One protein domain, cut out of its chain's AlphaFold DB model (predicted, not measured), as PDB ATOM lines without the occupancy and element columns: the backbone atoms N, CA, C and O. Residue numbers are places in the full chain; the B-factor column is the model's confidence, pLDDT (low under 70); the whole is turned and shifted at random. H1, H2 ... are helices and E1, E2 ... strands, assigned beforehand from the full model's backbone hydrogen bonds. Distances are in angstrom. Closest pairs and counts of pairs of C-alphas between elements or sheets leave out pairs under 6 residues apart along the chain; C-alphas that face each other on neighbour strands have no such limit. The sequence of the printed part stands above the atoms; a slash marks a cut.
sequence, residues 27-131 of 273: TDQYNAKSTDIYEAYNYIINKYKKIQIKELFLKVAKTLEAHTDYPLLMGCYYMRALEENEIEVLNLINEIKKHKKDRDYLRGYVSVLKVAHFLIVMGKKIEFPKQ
ATOM      1  N   THR A  27       7.450 -28.354 -50.349       52.50
ATOM      2  CA  THR A  27       6.504 -29.432 -50.032       52.50
ATOM      3  C   THR A  27       6.929 -30.746 -50.679       52.50
ATOM      4  O   THR A  27       6.990 -31.770 -49.998       52.50
ATOM      5  N   ASP A  28       7.349 -30.705 -51.943       39.84
ATOM      6  CA  ASP A  28       7.753 -31.901 -52.681       39.84
ATOM      7  C   ASP A  28       9.014 -32.555 -52.149       39.84
ATOM      8  O   ASP A  28       9.199 -33.728 -52.406       39.84
ATOM      9  N   GLN A  29       9.881 -31.847 -51.425       48.78
ATOM     10  CA  GLN A  29      11.150 -32.393 -50.929       48.78
ATOM     11  C   GLN A  29      11.110 -32.668 -49.423       48.78
ATOM     12  O   GLN A  29      11.731 -33.623 -48.946       48.78
ATOM     13  N   TYR A  30      10.360 -31.858 -48.675       52.31
ATOM     14  CA  TYR A  30      10.407 -31.793 -47.214       52.31
ATOM     15  C   TYR A  30       9.033 -31.816 -46.538       52.31
ATOM     16  O   TYR A  30       8.978 -31.795 -45.309       52.31
ATOM     17  N   ASN A  31       7.942 -31.885 -47.310       58.19
ATOM     18  CA  ASN A  31       6.562 -31.807 -46.821       58.19
ATOM     19  C   ASN A  31       6.324 -30.597 -45.896       58.19
ATOM     20  O   ASN A  31       5.584 -30.684 -44.919       58.19
ATOM     21  N   ALA A  32       7.004 -29.486 -46.185       63.22
ATOM     22  CA  ALA A  32       6.913 -28.227 -45.459       63.22
ATOM     23  C   ALA A  32       6.704 -27.098 -46.468       63.22
ATOM     24  O   ALA A  32       7.474 -26.978 -47.427       63.22
ATOM     25  N   LYS A  33       5.682 -26.266 -46.249       65.50
ATOM     26  CA  LYS A  33       5.421 -25.119 -47.120       65.50
ATOM     27  C   LYS A  33       6.423 -24.010 -46.825       65.50
ATOM     28  O   LYS A  33       6.940 -23.882 -45.713       65.50
ATOM     29  N   SER A  34       6.654 -23.144 -47.808       62.09
ATOM     30  CA  SER A  34       7.494 -21.950 -47.641       62.09
ATOM     31  C   SER A  34       7.029 -21.058 -46.480       62.09
ATOM     32  O   SER A  34       7.860 -20.498 -45.763       62.09
ATOM     33  N   THR A  35       5.717 -20.990 -46.232       68.06
ATOM     34  CA  THR A  35       5.117 -20.294 -45.083       68.06
ATOM     35  C   THR A  35       5.525 -20.902 -43.744       68.06
ATOM     36  O   THR A  35       5.865 -20.167 -42.823       68.06
ATOM     37  N   ASP A  36       5.576 -22.228 -43.637       69.88
ATOM     38  CA  ASP A  36       5.918 -22.915 -42.384       69.88
ATOM     39  C   ASP A  36       7.392 -22.683 -42.029       69.88
ATOM     40  O   ASP A  36       7.756 -22.424 -40.879       69.88
ATOM     41  N   ILE A  37       8.249 -22.710 -43.053       69.88
ATOM     42  CA  ILE A  37       9.680 -22.410 -42.942       69.88
ATOM     43  C   ILE A  37       9.883 -20.947 -42.523       69.88
ATOM     44  O   ILE A  37      10.710 -20.658 -41.653       69.88
ATOM     45  N   TYR A  38       9.107 -20.028 -43.103       69.56
ATOM     46  CA  TYR A  38       9.131 -18.604 -42.771       69.56
ATOM     47  C   TYR A  38       8.757 -18.342 -41.311       69.56
ATOM     48  O   TYR A  38       9.473 -17.651 -40.577       69.56
ATOM     49  N   GLU A  39       7.646 -18.916 -40.862       76.88
ATOM     50  CA  GLU A  39       7.209 -18.777 -39.480       76.88
ATOM     51  C   GLU A  39       8.226 -19.377 -38.508       76.88
ATOM     52  O   GLU A  39       8.532 -18.770 -37.480       76.88
ATOM     53  N   ALA A  40       8.801 -20.534 -38.845       80.56
ATOM     54  CA  ALA A  40       9.836 -21.159 -38.034       80.56
ATOM     55  C   ALA A  40      11.102 -20.301 -37.924       80.56
ATOM     56  O   ALA A  40      11.667 -20.161 -36.839       80.56
ATOM     57  N   TYR A  41      11.527 -19.672 -39.019       77.81
ATOM     58  CA  TYR A  41      12.634 -18.718 -39.013       77.81
ATOM     59  C   TYR A  41      12.368 -17.536 -38.070       77.81
ATOM     60  O   TYR A  41      13.195 -17.233 -37.204       77.81
ATOM     61  N   ASN A  42      11.195 -16.905 -38.184       78.19
ATOM     62  CA  ASN A  42      10.815 -15.787 -37.321       78.19
ATOM     63  C   ASN A  42      10.723 -16.199 -35.851       78.19
ATOM     64  O   ASN A  42      11.199 -15.470 -34.978       78.19
ATOM     65  N   TYR A  43      10.162 -17.378 -35.575       85.88
ATOM     66  CA  TYR A  43      10.103 -17.947 -34.233       85.88
ATOM     67  C   TYR A  43      11.502 -18.055 -33.613       85.88
ATOM     68  O   TYR A  43      11.746 -17.500 -32.540       85.88
ATOM     69  N   ILE A  44      12.444 -18.701 -34.310       84.12
ATOM     70  CA  ILE A  44      13.809 -18.917 -33.812       84.12
ATOM     71  C   ILE A  44      14.546 -17.586 -33.620       84.12
ATOM     72  O   ILE A  44      15.167 -17.368 -32.578       84.12
ATOM     73  N   ILE A  45      14.456 -16.654 -34.574       81.19
ATOM     74  CA  ILE A  45      15.113 -15.345 -34.442       81.19
ATOM     75  C   ILE A  45      14.572 -14.556 -33.261       81.19
ATOM     76  O   ILE A  45      15.357 -13.970 -32.513       81.19
ATOM     77  N   ASN A  46      13.253 -14.531 -33.085       83.19
ATOM     78  CA  ASN A  46      12.636 -13.774 -32.007       83.19
ATOM     79  C   ASN A  46      12.955 -14.400 -30.646       83.19
ATOM     80  O   ASN A  46      13.375 -13.686 -29.734       83.19
ATOM     81  N   LYS A  47      12.849 -15.729 -30.531       84.62
ATOM     82  CA  LYS A  47      13.140 -16.467 -29.295       84.62
ATOM     83  C   LYS A  47      14.584 -16.281 -28.828       84.62
ATOM     84  O   LYS A  47      14.834 -16.123 -27.636       84.62
ATOM     85  N   TYR A  48      15.531 -16.212 -29.761       82.00
ATOM     86  CA  TYR A  48      16.959 -16.097 -29.459       82.00
ATOM     87  C   TYR A  48      17.575 -14.761 -29.906       82.00
ATOM     88  O   TYR A  48      18.772 -14.668 -30.196       82.00
ATOM     89  N   LYS A  49      16.779 -13.687 -29.918       77.75
ATOM     90  CA  LYS A  49      17.191 -12.353 -30.392       77.75
ATOM     91  C   LYS A  49      18.482 -11.840 -29.737       77.75
ATOM     92  O   LYS A  49      19.303 -11.210 -30.400       77.75
ATOM     93  N   LYS A  50      18.702 -12.166 -28.456       74.12
ATOM     94  CA  LYS A  50      19.868 -11.735 -27.659       74.12
ATOM     95  C   LYS A  50      21.223 -12.224 -28.192       74.12
ATOM     96  O   LYS A  50      22.232 -11.594 -27.909       74.12
ATOM     97  N   ILE A  51      21.265 -13.312 -28.965       71.88
ATOM     98  CA  ILE A  51      22.515 -13.874 -29.513       71.88
ATOM     99  C   ILE A  51      22.739 -13.537 -30.998       71.88
ATOM    100  O   ILE A  51      23.623 -14.122 -31.624       71.88
ATOM    101  N   GLN A  52      21.976 -12.580 -31.546       73.69
ATOM    102  CA  GLN A  52      22.106 -12.081 -32.926       73.69
ATOM    103  C   GLN A  52      22.037 -13.197 -33.989       73.69
ATOM    104  O   GLN A  52      22.769 -13.182 -34.981       73.69
ATOM    105  N   ILE A  53      21.130 -14.170 -33.809       73.88
ATOM    106  CA  ILE A  53      20.957 -15.298 -34.747       73.88
ATOM    107  C   ILE A  53      20.745 -14.826 -36.187       73.88
ATOM    108  O   ILE A  53      21.273 -15.441 -37.111       73.88
ATOM    109  N   LYS A  54      20.024 -13.716 -36.385       70.88
ATOM    110  CA  LYS A  54      19.761 -13.154 -37.716       70.88
ATOM    111  C   LYS A  54      21.051 -12.954 -38.518       70.88
ATOM    112  O   LYS A  54      21.150 -13.409 -39.653       70.88
ATOM    113  N   GLU A  55      22.066 -12.337 -37.916       70.50
ATOM    114  CA  GLU A  55      23.358 -12.113 -38.573       70.50
ATOM    115  C   GLU A  55      24.152 -13.401 -38.779       70.50
ATOM    116  O   GLU A  55      24.865 -13.539 -39.773       70.50
ATOM    117  N   LEU A  56      24.052 -14.345 -37.839       71.00
ATOM    118  CA  LEU A  56      24.673 -15.657 -37.976       71.00
ATOM    119  C   LEU A  56      24.106 -16.392 -39.196       71.00
ATOM    120  O   LEU A  56      24.876 -16.894 -40.007       71.00
ATOM    121  N   PHE A  57      22.784 -16.413 -39.353       69.75
ATOM    122  CA  PHE A  57      22.126 -17.104 -40.460       69.75
ATOM    123  C   PHE A  57      22.429 -16.445 -41.804       69.75
ATOM    124  O   PHE A  57      22.728 -17.155 -42.758       69.75
ATOM    125  N   LEU A  58      22.478 -15.110 -41.862       66.19
ATOM    126  CA  LEU A  58      22.938 -14.380 -43.050       66.19
ATOM    127  C   LEU A  58      24.390 -14.728 -43.418       66.19
ATOM    128  O   LEU A  58      24.695 -14.995 -44.579       66.19
ATOM    129  N   LYS A  59      25.295 -14.775 -42.430       65.88
ATOM    130  CA  LYS A  59      26.705 -15.151 -42.642       65.88
ATOM    131  C   LYS A  59      26.839 -16.586 -43.145       65.88
ATOM    132  O   LYS A  59      27.652 -16.838 -44.032       65.88
ATOM    133  N   VAL A  60      26.049 -17.518 -42.614       64.75
ATOM    134  CA  VAL A  60      26.073 -18.902 -43.092       64.75
ATOM    135  C   VAL A  60      25.445 -19.035 -44.482       64.75
ATOM    136  O   VAL A  60      25.998 -19.750 -45.310       64.75
ATOM    137  N   ALA A  61      24.352 -18.327 -44.779       61.69
ATOM    138  CA  ALA A  61      23.743 -18.327 -46.111       61.69
ATOM    139  C   ALA A  61      24.749 -17.882 -47.187       61.69
ATOM    140  O   ALA A  61      24.934 -18.590 -48.172       61.69
ATOM    141  N   LYS A  62      25.487 -16.792 -46.934       61.31
ATOM    142  CA  LYS A  62      26.610 -16.348 -47.783       61.31
ATOM    143  C   LYS A  62      27.737 -17.380 -47.833       61.31
ATOM    144  O   LYS A  62      28.275 -17.686 -48.886       61.31
ATOM    145  N   THR A  63      28.063 -17.992 -46.696       58.72
ATOM    146  CA  THR A  63      29.078 -19.052 -46.649       58.72
ATOM    147  C   THR A  63      28.686 -20.250 -47.496       58.72
ATOM    148  O   THR A  63      29.586 -20.897 -47.990       58.72
ATOM    149  N   LEU A  64      27.406 -20.567 -47.689       56.75
ATOM    150  CA  LEU A  64      26.959 -21.729 -48.459       56.75
ATOM    151  C   LEU A  64      26.808 -21.467 -49.968       56.75
ATOM    152  O   LEU A  64      26.422 -22.411 -50.650       56.75
ATOM    153  N   GLU A  65      27.148 -20.264 -50.467       50.16
ATOM    154  CA  GLU A  65      27.144 -19.832 -51.884       50.16
ATOM    155  C   GLU A  65      27.287 -20.999 -52.885       50.16
ATOM    156  O   GLU A  65      28.400 -21.475 -53.136       50.16
ATOM    157  N   ALA A  66      26.124 -21.486 -53.355       39.50
ATOM    158  CA  ALA A  66      25.820 -22.229 -54.588       39.50
ATOM    159  C   ALA A  66      24.497 -23.021 -54.427       39.50
ATOM    160  O   ALA A  66      24.439 -23.999 -53.684       39.50
ATOM    161  N   HIS A  67      23.486 -22.594 -55.196       42.09
ATOM    162  CA  HIS A  67      22.262 -23.297 -55.625       42.09
ATOM    163  C   HIS A  67      21.211 -23.712 -54.573       42.09
ATOM    164  O   HIS A  67      21.409 -24.653 -53.815       42.09
ATOM    165  N   THR A  68      20.056 -23.024 -54.647       42.16
ATOM    166  CA  THR A  68      18.648 -23.469 -54.436       42.16
ATOM    167  C   THR A  68      18.209 -24.124 -53.120       42.16
ATOM    168  O   THR A  68      17.036 -24.019 -52.764       42.16
ATOM    169  N   ASP A  69      19.114 -24.718 -52.353       47.47
ATOM    170  CA  ASP A  69      18.839 -25.323 -51.056       47.47
ATOM    171  C   ASP A  69      19.496 -24.484 -49.971       47.47
ATOM    172  O   ASP A  69      20.714 -24.519 -49.808       47.47
ATOM    173  N   TYR A  70      18.698 -23.746 -49.198       57.88
ATOM    174  CA  TYR A  70      19.158 -23.075 -47.984       57.88
ATOM    175  C   TYR A  70      18.974 -24.018 -46.788       57.88
ATOM    176  O   TYR A  70      17.940 -23.982 -46.111       57.88
ATOM    177  N   PRO A  71      19.971 -24.858 -46.453       55.94
ATOM    178  CA  PRO A  71      19.792 -25.973 -45.528       55.94
ATOM    179  C   PRO A  71      19.488 -25.473 -44.110       55.94
ATOM    180  O   PRO A  71      18.878 -26.170 -43.307       55.94
ATOM    181  N   LEU A  72      19.882 -24.233 -43.806       61.84
ATOM    182  CA  LEU A  72      19.704 -23.599 -42.506       61.84
ATOM    183  C   LEU A  72      18.310 -23.011 -42.283       61.84
ATOM    184  O   LEU A  72      17.854 -22.969 -41.143       61.84
ATOM    185  N   LEU A  73      17.614 -22.613 -43.353       66.00
ATOM    186  CA  LEU A  73      16.207 -22.216 -43.274       66.00
ATOM    187  C   LEU A  73      15.342 -23.442 -42.970       66.00
ATOM    188  O   LEU A  73      14.563 -23.424 -42.020       66.00
ATOM    189  N   MET A  74      15.612 -24.561 -43.648       68.38
ATOM    190  CA  MET A  74      15.069 -25.865 -43.252       68.38
ATOM    191  C   MET A  74      15.498 -26.267 -41.836       68.38
ATOM    192  O   MET A  74      14.709 -26.819 -41.074       68.38
ATOM    193  N   GLY A  75      16.725 -25.931 -41.435       73.94
ATOM    194  CA  GLY A  75      17.181 -26.075 -40.056       73.94
ATOM    195  C   GLY A  75      16.270 -25.369 -39.045       73.94
ATOM    196  O   GLY A  75      16.016 -25.929 -37.985       73.94
ATOM    197  N   CYS A  76      15.737 -24.184 -39.368       76.94
ATOM    198  CA  CYS A  76      14.801 -23.454 -38.500       76.94
ATOM    199  C   CYS A  76      13.480 -24.198 -38.335       76.94
ATOM    200  O   CYS A  76      12.983 -24.290 -37.214       76.94
ATOM    201  N   TYR A  77      12.954 -24.760 -39.425       77.69
ATOM    202  CA  TYR A  77      11.756 -25.598 -39.401       77.69
ATOM    203  C   TYR A  77      11.921 -26.778 -38.430       77.69
ATOM    204  O   TYR A  77      11.120 -26.947 -37.511       77.69
ATOM    205  N   TYR A  78      13.030 -27.517 -38.531       81.94
ATOM    206  CA  TYR A  78      13.312 -28.621 -37.607       81.94
ATOM    207  C   TYR A  78      13.575 -28.148 -36.168       81.94
ATOM    208  O   TYR A  78      13.134 -28.795 -35.223       81.94
ATOM    209  N   MET A  79      14.271 -27.020 -35.977       86.19
ATOM    210  CA  MET A  79      14.537 -26.450 -34.648       86.19
ATOM    211  C   MET A  79      13.262 -25.988 -33.937       86.19
ATOM    212  O   MET A  79      13.143 -26.195 -32.732       86.19
ATOM    213  N   ARG A  80      12.297 -25.407 -34.660       86.62
ATOM    214  CA  ARG A  80      10.988 -25.055 -34.093       86.62
ATOM    215  C   ARG A  80      10.259 -26.304 -33.600       86.62
ATOM    216  O   ARG A  80       9.843 -26.326 -32.448       86.62
ATOM    217  N   ALA A  81      10.189 -27.350 -34.422       84.56
ATOM    218  CA  ALA A  81       9.539 -28.604 -34.040       84.56
ATOM    219  C   ALA A  81      10.207 -29.280 -32.824       84.56
ATOM    220  O   ALA A  81       9.527 -29.873 -31.987       84.56
ATOM    221  N   LEU A  82      11.536 -29.173 -32.700       87.50
ATOM    222  CA  LEU A  82      12.285 -29.631 -31.524       87.50
ATOM    223  C   LEU A  82      11.872 -28.866 -30.255       87.50
ATOM    224  O   LEU A  82      11.553 -29.487 -29.243       87.50
ATOM    225  N   GLU A  83      11.828 -27.535 -30.319       88.31
ATOM    226  CA  GLU A  83      11.433 -26.681 -29.191       88.31
ATOM    227  C   GLU A  83       9.967 -26.879 -28.780       88.31
ATOM    228  O   GLU A  83       9.665 -26.899 -27.589       88.31
ATOM    229  N   GLU A  84       9.060 -27.069 -29.743       87.62
ATOM    230  CA  GLU A  84       7.649 -27.402 -29.488       87.62
ATOM    231  C   GLU A  84       7.486 -28.748 -28.759       87.62
ATOM    232  O   GLU A  84       6.480 -28.971 -28.093       87.62
ATOM    233  N   ASN A  85       8.498 -29.619 -28.827       83.44
ATOM    234  CA  ASN A  85       8.577 -30.884 -28.094       83.44
ATOM    235  C   ASN A  85       9.507 -30.806 -26.869       83.44
ATOM    236  O   ASN A  85      10.025 -31.830 -26.416       83.44
ATOM    237  N   GLU A  86       9.723 -29.598 -26.338       88.38
ATOM    238  CA  GLU A  86      10.505 -29.327 -25.124       88.38
ATOM    239  C   GLU A  86      11.984 -29.749 -25.224       88.38
ATOM    240  O   GLU A  86      12.640 -30.048 -24.221       88.38
ATOM    241  N   ILE A  87      12.538 -29.777 -26.439       85.81
ATOM    242  CA  ILE A  87      13.943 -30.113 -26.679       85.81
ATOM    243  C   ILE A  87      14.742 -28.837 -26.903       85.81
ATOM    244  O   ILE A  87      14.560 -28.156 -27.907       85.81
ATOM    245  N   GLU A  88      15.670 -28.558 -25.986       82.44
ATOM    246  CA  GLU A  88      16.499 -27.351 -26.017       82.44
ATOM    247  C   GLU A  88      17.428 -27.313 -27.246       82.44
ATOM    248  O   GLU A  88      18.349 -28.129 -27.381       82.44
ATOM    249  N   VAL A  89      17.254 -26.301 -28.102       82.75
ATOM    250  CA  VAL A  89      18.090 -26.064 -29.295       82.75
ATOM    251  C   VAL A  89      19.143 -24.964 -29.107       82.75
ATOM    252  O   VAL A  89      19.876 -24.630 -30.037       82.75
ATOM    253  N   LEU A  90      19.298 -24.401 -27.905       81.75
ATOM    254  CA  LEU A  90      20.293 -23.347 -27.656       81.75
ATOM    255  C   LEU A  90      21.737 -23.852 -27.824       81.75
ATOM    256  O   LEU A  90      22.565 -23.195 -28.457       81.75
ATOM    257  N   ASN A  91      22.044 -25.035 -27.285       74.44
ATOM    258  CA  ASN A  91      23.365 -25.659 -27.441       74.44
ATOM    259  C   ASN A  91      23.688 -25.909 -28.919       74.44
ATOM    260  O   ASN A  91      24.790 -25.640 -29.388       74.44
ATOM    261  N   LEU A  92      22.671 -26.348 -29.646       75.75
ATOM    262  CA  LEU A  92      22.651 -26.568 -31.082       75.75
ATOM    263  C   LEU A  92      22.971 -25.277 -31.869       75.75
ATOM    264  O   LEU A  92      23.885 -25.251 -32.692       75.75
ATOM    265  N   ILE A  93      22.318 -24.159 -31.543       78.19
ATOM    266  CA  ILE A  93      22.607 -22.840 -32.133       78.19
ATOM    267  C   ILE A  93      24.048 -22.383 -31.847       78.19
ATOM    268  O   ILE A  93      24.718 -21.822 -32.721       78.19
ATOM    269  N   ASN A  94      24.545 -22.621 -30.632       77.56
ATOM    270  CA  ASN A  94      25.915 -22.266 -30.265       77.56
ATOM    271  C   ASN A  94      26.955 -23.060 -31.071       77.56
ATOM    272  O   ASN A  94      27.992 -22.500 -31.433       77.56
ATOM    273  N   GLU A  95      26.674 -24.318 -31.410       75.62
ATOM    274  CA  GLU A  95      27.520 -25.123 -32.299       75.62
ATOM    275  C   GLU A  95      27.542 -24.565 -33.732       75.62
ATOM    276  O   GLU A  95      28.621 -24.342 -34.286       75.62
ATOM    277  N   ILE A  96      26.383 -24.193 -34.295       75.50
ATOM    278  CA  ILE A  96      26.315 -23.500 -35.600       75.50
ATOM    279  C   ILE A  96      27.173 -22.229 -35.579       75.50
ATOM    280  O   ILE A  96      27.894 -21.934 -36.534       75.50
ATOM    281  N   LYS A  97      27.138 -21.470 -34.477       76.69
ATOM    282  CA  LYS A  97      27.923 -20.237 -34.323       76.69
ATOM    283  C   LYS A  97      29.431 -20.489 -34.351       76.69
ATOM    284  O   LYS A  97      30.154 -19.687 -34.950       76.69
ATOM    285  N   LYS A  98      29.905 -21.570 -33.725       78.62
ATOM    286  CA  LYS A  98      31.324 -21.970 -33.738       78.62
ATOM    287  C   LYS A  98      31.775 -22.378 -35.138       78.62
ATOM    288  O   LYS A  98      32.821 -21.930 -35.595       78.62
ATOM    289  N   HIS A  99      30.943 -23.142 -35.842       74.31
ATOM    290  CA  HIS A  99      31.255 -23.727 -37.147       74.31
ATOM    291  C   HIS A  99      30.692 -22.930 -38.334       74.31
ATOM    292  O   HIS A  99      30.597 -23.439 -39.444       74.31
ATOM    293  N   LYS A 100      30.366 -21.646 -38.143       71.75
ATOM    294  CA  LYS A 100      29.681 -20.793 -39.137       71.75
ATOM    295  C   LYS A 100      30.386 -20.630 -40.494       71.75
ATOM    296  O   LYS A 100      29.775 -20.111 -41.420       71.75
ATOM    297  N   LYS A 101      31.667 -21.007 -40.592       68.75
ATOM    298  CA  LYS A 101      32.472 -20.987 -41.827       68.75
ATOM    299  C   LYS A 101      32.667 -22.380 -42.453       68.75
ATOM    300  O   LYS A 101      33.164 -22.475 -43.567       68.75
ATOM    301  N   ASP A 102      32.303 -23.446 -41.743       67.25
ATOM    302  CA  ASP A 102      32.531 -24.836 -42.142       67.25
ATOM    303  C   ASP A 102      31.294 -25.387 -42.862       67.25
ATOM    304  O   ASP A 102      30.322 -25.830 -42.245       67.25
ATOM    305  N   ARG A 103      31.314 -25.319 -44.199       63.09
ATOM    306  CA  ARG A 103      30.190 -25.744 -45.050       63.09
ATOM    307  C   ARG A 103      29.784 -27.200 -44.793       63.09
ATOM    308  O   ARG A 103      28.588 -27.498 -44.773       63.09
ATOM    309  N   ASP A 104      30.746 -28.099 -44.606       60.44
ATOM    310  CA  ASP A 104      30.477 -29.531 -44.468       60.44
ATOM    311  C   ASP A 104      29.880 -29.861 -43.105       60.44
ATOM    312  O   ASP A 104      28.892 -30.603 -43.037       60.44
ATOM    313  N   TYR A 105      30.394 -29.238 -42.041       69.44
ATOM    314  CA  TYR A 105      29.798 -29.327 -40.711       69.44
ATOM    315  C   TYR A 105      28.355 -28.822 -40.723       69.44
ATOM    316  O   TYR A 105      27.445 -29.524 -40.284       69.44
ATOM    317  N   LEU A 106      28.118 -27.630 -41.280       66.88
ATOM    318  CA  LEU A 106      26.796 -26.998 -41.309       66.88
ATOM    319  C   LEU A 106      25.765 -27.831 -42.076       66.88
ATOM    320  O   LEU A 106      24.610 -27.927 -41.664       66.88
ATOM    321  N   ARG A 107      26.171 -28.480 -43.170       67.12
ATOM    322  CA  ARG A 107      25.278 -29.375 -43.907       67.12
ATOM    323  C   ARG A 107      25.064 -30.711 -43.184       67.12
ATOM    324  O   ARG A 107      23.933 -31.184 -43.129       67.12
ATOM    325  N   GLY A 108      26.108 -31.309 -42.602       66.88
ATOM    326  CA  GLY A 108      25.986 -32.512 -41.763       66.88
ATOM    327  C   GLY A 108      25.057 -32.294 -40.568       66.88
ATOM    328  O   GLY A 108      24.250 -33.154 -40.221       66.88
ATOM    329  N   TYR A 109      25.104 -31.096 -40.004       72.06
ATOM    330  CA  TYR A 109      24.254 -30.664 -38.910       72.06
ATOM    331  C   TYR A 109      22.766 -30.587 -39.294       72.06
ATOM    332  O   TYR A 109      21.897 -31.006 -38.533       72.06
ATOM    333  N   VAL A 110      22.439 -30.135 -40.505       71.00
ATOM    334  CA  VAL A 110      21.050 -30.163 -40.997       71.00
ATOM    335  C   VAL A 110      20.537 -31.599 -41.121       71.00
ATOM    336  O   VAL A 110      19.387 -31.868 -40.777       71.00
ATOM    337  N   SER A 111      21.386 -32.546 -41.522       69.81
ATOM    338  CA  SER A 111      21.040 -33.970 -41.514       69.81
ATOM    339  C   SER A 111      20.761 -34.497 -40.095       69.81
ATOM    340  O   SER A 111      19.837 -35.288 -39.916       69.81
ATOM    341  N   VAL A 112      21.484 -34.022 -39.071       75.69
ATOM    342  CA  VAL A 112      21.186 -34.332 -37.656       75.69
ATOM    343  C   VAL A 112      19.792 -33.829 -37.271       75.69
ATOM    344  O   VAL A 112      18.992 -34.593 -36.732       75.69
ATOM    345  N   LEU A 113      19.468 -32.575 -37.598       77.50
ATOM    346  CA  LEU A 113      18.154 -31.991 -37.310       77.50
ATOM    347  C   LEU A 113      17.007 -32.748 -37.998       77.50
ATOM    348  O   LEU A 113      15.976 -32.983 -37.371       77.50
ATOM    349  N   LYS A 114      17.202 -33.204 -39.243       72.69
ATOM    350  CA  LYS A 114      16.226 -34.038 -39.967       72.69
ATOM    351  C   LYS A 114      15.919 -35.344 -39.225       72.69
ATOM    352  O   LYS A 114      14.753 -35.707 -39.073       72.69
ATOM    353  N   VAL A 115      16.947 -36.047 -38.738       70.81
ATOM    354  CA  VAL A 115      16.772 -37.292 -37.955       70.81
ATOM    355  C   VAL A 115      16.050 -37.009 -36.654       70.81
ATOM    356  O   VAL A 115      15.152 -37.755 -36.275       70.81
ATOM    357  N   ALA A 116      16.447 -35.946 -35.961       77.12
ATOM    358  CA  ALA A 116      15.848 -35.563 -34.696       77.12
ATOM    359  C   ALA A 116      14.347 -35.278 -34.855       77.12
ATOM    360  O   ALA A 116      13.536 -35.831 -34.115       77.12
ATOM    361  N   HIS A 117      13.983 -34.502 -35.879       78.81
ATOM    362  CA  HIS A 117      12.594 -34.236 -36.236       78.81
ATOM    363  C   HIS A 117      11.814 -35.529 -36.516       78.81
ATOM    364  O   HIS A 117      10.763 -35.752 -35.922       78.81
ATOM    365  N   PHE A 118      12.363 -36.429 -37.341       69.50
ATOM    366  CA  PHE A 118      11.744 -37.731 -37.606       69.50
ATOM    367  C   PHE A 118      11.485 -38.530 -36.320       69.50
ATOM    368  O   PHE A 118      10.393 -39.054 -36.118       69.50
ATOM    369  N   LEU A 119      12.471 -38.609 -35.423       70.00
ATOM    370  CA  LEU A 119      12.340 -39.350 -34.168       70.00
ATOM    371  C   LEU A 119      11.218 -38.790 -33.283       70.00
ATOM    372  O   LEU A 119      10.498 -39.563 -32.653       70.00
ATOM    373  N   ILE A 120      11.044 -37.471 -33.260       74.44
ATOM    374  CA  ILE A 120       9.994 -36.804 -32.482       74.44
ATOM    375  C   ILE A 120       8.614 -37.042 -33.074       74.44
ATOM    376  O   ILE A 120       7.705 -37.401 -32.332       74.44
ATOM    377  N   VAL A 121       8.468 -36.933 -34.398       64.88
ATOM    378  CA  VAL A 121       7.219 -37.279 -35.099       64.88
ATOM    379  C   VAL A 121       6.813 -38.730 -34.803       64.88
ATOM    380  O   VAL A 121       5.634 -39.038 -34.661       64.88
ATOM    381  N   MET A 122       7.792 -39.616 -34.602       60.16
ATOM    382  CA  MET A 122       7.589 -41.007 -34.180       60.16
ATOM    383  C   MET A 122       7.364 -41.187 -32.661       60.16
ATOM    384  O   MET A 122       7.450 -42.309 -32.145       60.16
ATOM    385  N   GLY A 123       7.130 -40.102 -31.920       68.06
ATOM    386  CA  GLY A 123       6.862 -40.100 -30.481       68.06
ATOM    387  C   GLY A 123       8.061 -40.493 -29.612       68.06
ATOM    388  O   GLY A 123       7.884 -40.974 -28.488       68.06
ATOM    389  N   LYS A 124       9.297 -40.373 -30.116       72.19
ATOM    390  CA  LYS A 124      10.501 -40.728 -29.351       72.19
ATOM    391  C   LYS A 124      10.992 -39.534 -28.533       72.19
ATOM    392  O   LYS A 124      11.132 -38.429 -29.040       72.19
ATOM    393  N   LYS A 125      11.350 -39.791 -27.271       82.75
ATOM    394  CA  LYS A 125      12.029 -38.809 -26.413       82.75
ATOM    395  C   LYS A 125      13.517 -38.794 -26.737       82.75
ATOM    396  O   LYS A 125      14.189 -39.808 -26.528       82.75
ATOM    397  N   ILE A 126      14.030 -37.667 -27.213       83.56
ATOM    398  CA  ILE A 126      15.442 -37.524 -27.581       83.56
ATOM    399  C   ILE A 126      16.143 -36.443 -26.750       83.56
ATOM    400  O   ILE A 126      15.500 -35.608 -26.126       83.56
ATOM    401  N   GLU A 127      17.469 -36.486 -26.703       84.25
ATOM    402  CA  GLU A 127      18.323 -35.429 -26.163       84.25
ATOM    403  C   GLU A 127      19.587 -35.302 -27.023       84.25
ATOM    404  O   GLU A 127      20.113 -36.304 -27.518       84.25
ATOM    405  N   PHE A 128      20.093 -34.080 -27.181       81.94
ATOM    406  CA  PHE A 128      21.409 -33.840 -27.768       81.94
ATOM    407  C   PHE A 128      22.451 -33.848 -26.645       81.94
ATOM    408  O   PHE A 128      22.325 -33.071 -25.693       81.94
ATOM    409  N   PRO A 129      23.465 -34.725 -26.681       73.94
ATOM    410  CA  PRO A 129      24.490 -34.719 -25.650       73.94
ATOM    411  C   PRO A 129      25.359 -33.465 -25.752       73.94
ATOM    412  O   PRO A 129      25.659 -32.971 -26.837       73.94
ATOM    413  N   LYS A 130      25.828 -32.975 -24.599       69.81
ATOM    414  CA  LYS A 130      26.858 -31.932 -24.558       69.81
ATOM    415  C   LYS A 130      28.137 -32.484 -25.189       69.81
ATOM    416  O   LYS A 130      28.643 -33.512 -24.733       69.81
ATOM    417  N   GLN A 131      28.661 -31.808 -26.208       59.00
ATOM    418  CA  GLN A 131      29.902 -32.226 -26.852       59.00
ATOM    419  C   GLN A 131      31.082 -32.047 -25.885       59.00
ATOM    420  O   GLN A 131      31.417 -30.929 -25.491       59.00
TER     421      GLN A 131
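What this domain is: This is residues 27 to 131 of the 273 residues of an uncharacterized protein of marine sediment metagenome (UniProt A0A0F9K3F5). H4 runs through the middle of a compact helical body, with H2 crossing it on one side and H6, the longest helix, packed on the other. H5 is near H4 and runs the opposite way to H6, H3 is close to H2, H5 and H6 without clearly touching them, and after H6 the chain turns back into the short strand E1. The printed part has 105 residues, in order H1 H2 H3 H4 H5 H6 E1, and is mostly helix. It is compact and rounded, with a radius of gyration of the C-alphas of 13.0 A and spans of 35 by 34 by 26 A.

How they stand to each other: H1, residues 27 to 30, touches no helix. H2, residues 34 to 47, touches the hub H4, residues 71 to 84, at a steep tilt of 66 degrees, closest at C-alphas Ala 40 and Tyr 77, 5.0 A. H3, residues 53 to 63, only just touches H4, with 3 pairs of C-alphas within 8 A, through Leu 72 of H4 alone, closest to Phe 57 at 7.2 A; they form a helical hairpin. H5, residues 90 to 98, is near H4. H6, residues 103 to 121, touches H4 at a shallow tilt of 34 degrees, only just short of steep, closest at C-alphas Gly 75 and Val 110, 5.7 A. H2 and H6 are apart. E1, residues 125 to 127, pairs with no named strand. Every O i to N i+4 pair is within hydrogen-bond range in H2, H3, H4, H5 and H6; H1 is too short for one.

Where its parts are: H1 begins at C-alpha 27 (6.504, -29.432, -50.032). H2 is 20.0 A long, H4 20.2 A and H6 27.6 A. E1 ends at C-alpha 127 (18.323, -35.429, -26.163).

The domain as a whole: The C-alphas farthest apart, of Glu 65 and Gly 123, are 35.8 A apart. The printed part has no cut and no long link. The mean pLDDT of the printed part is 71.0, with residues 27 to 38 and 57 to 74 among the 45 under 70.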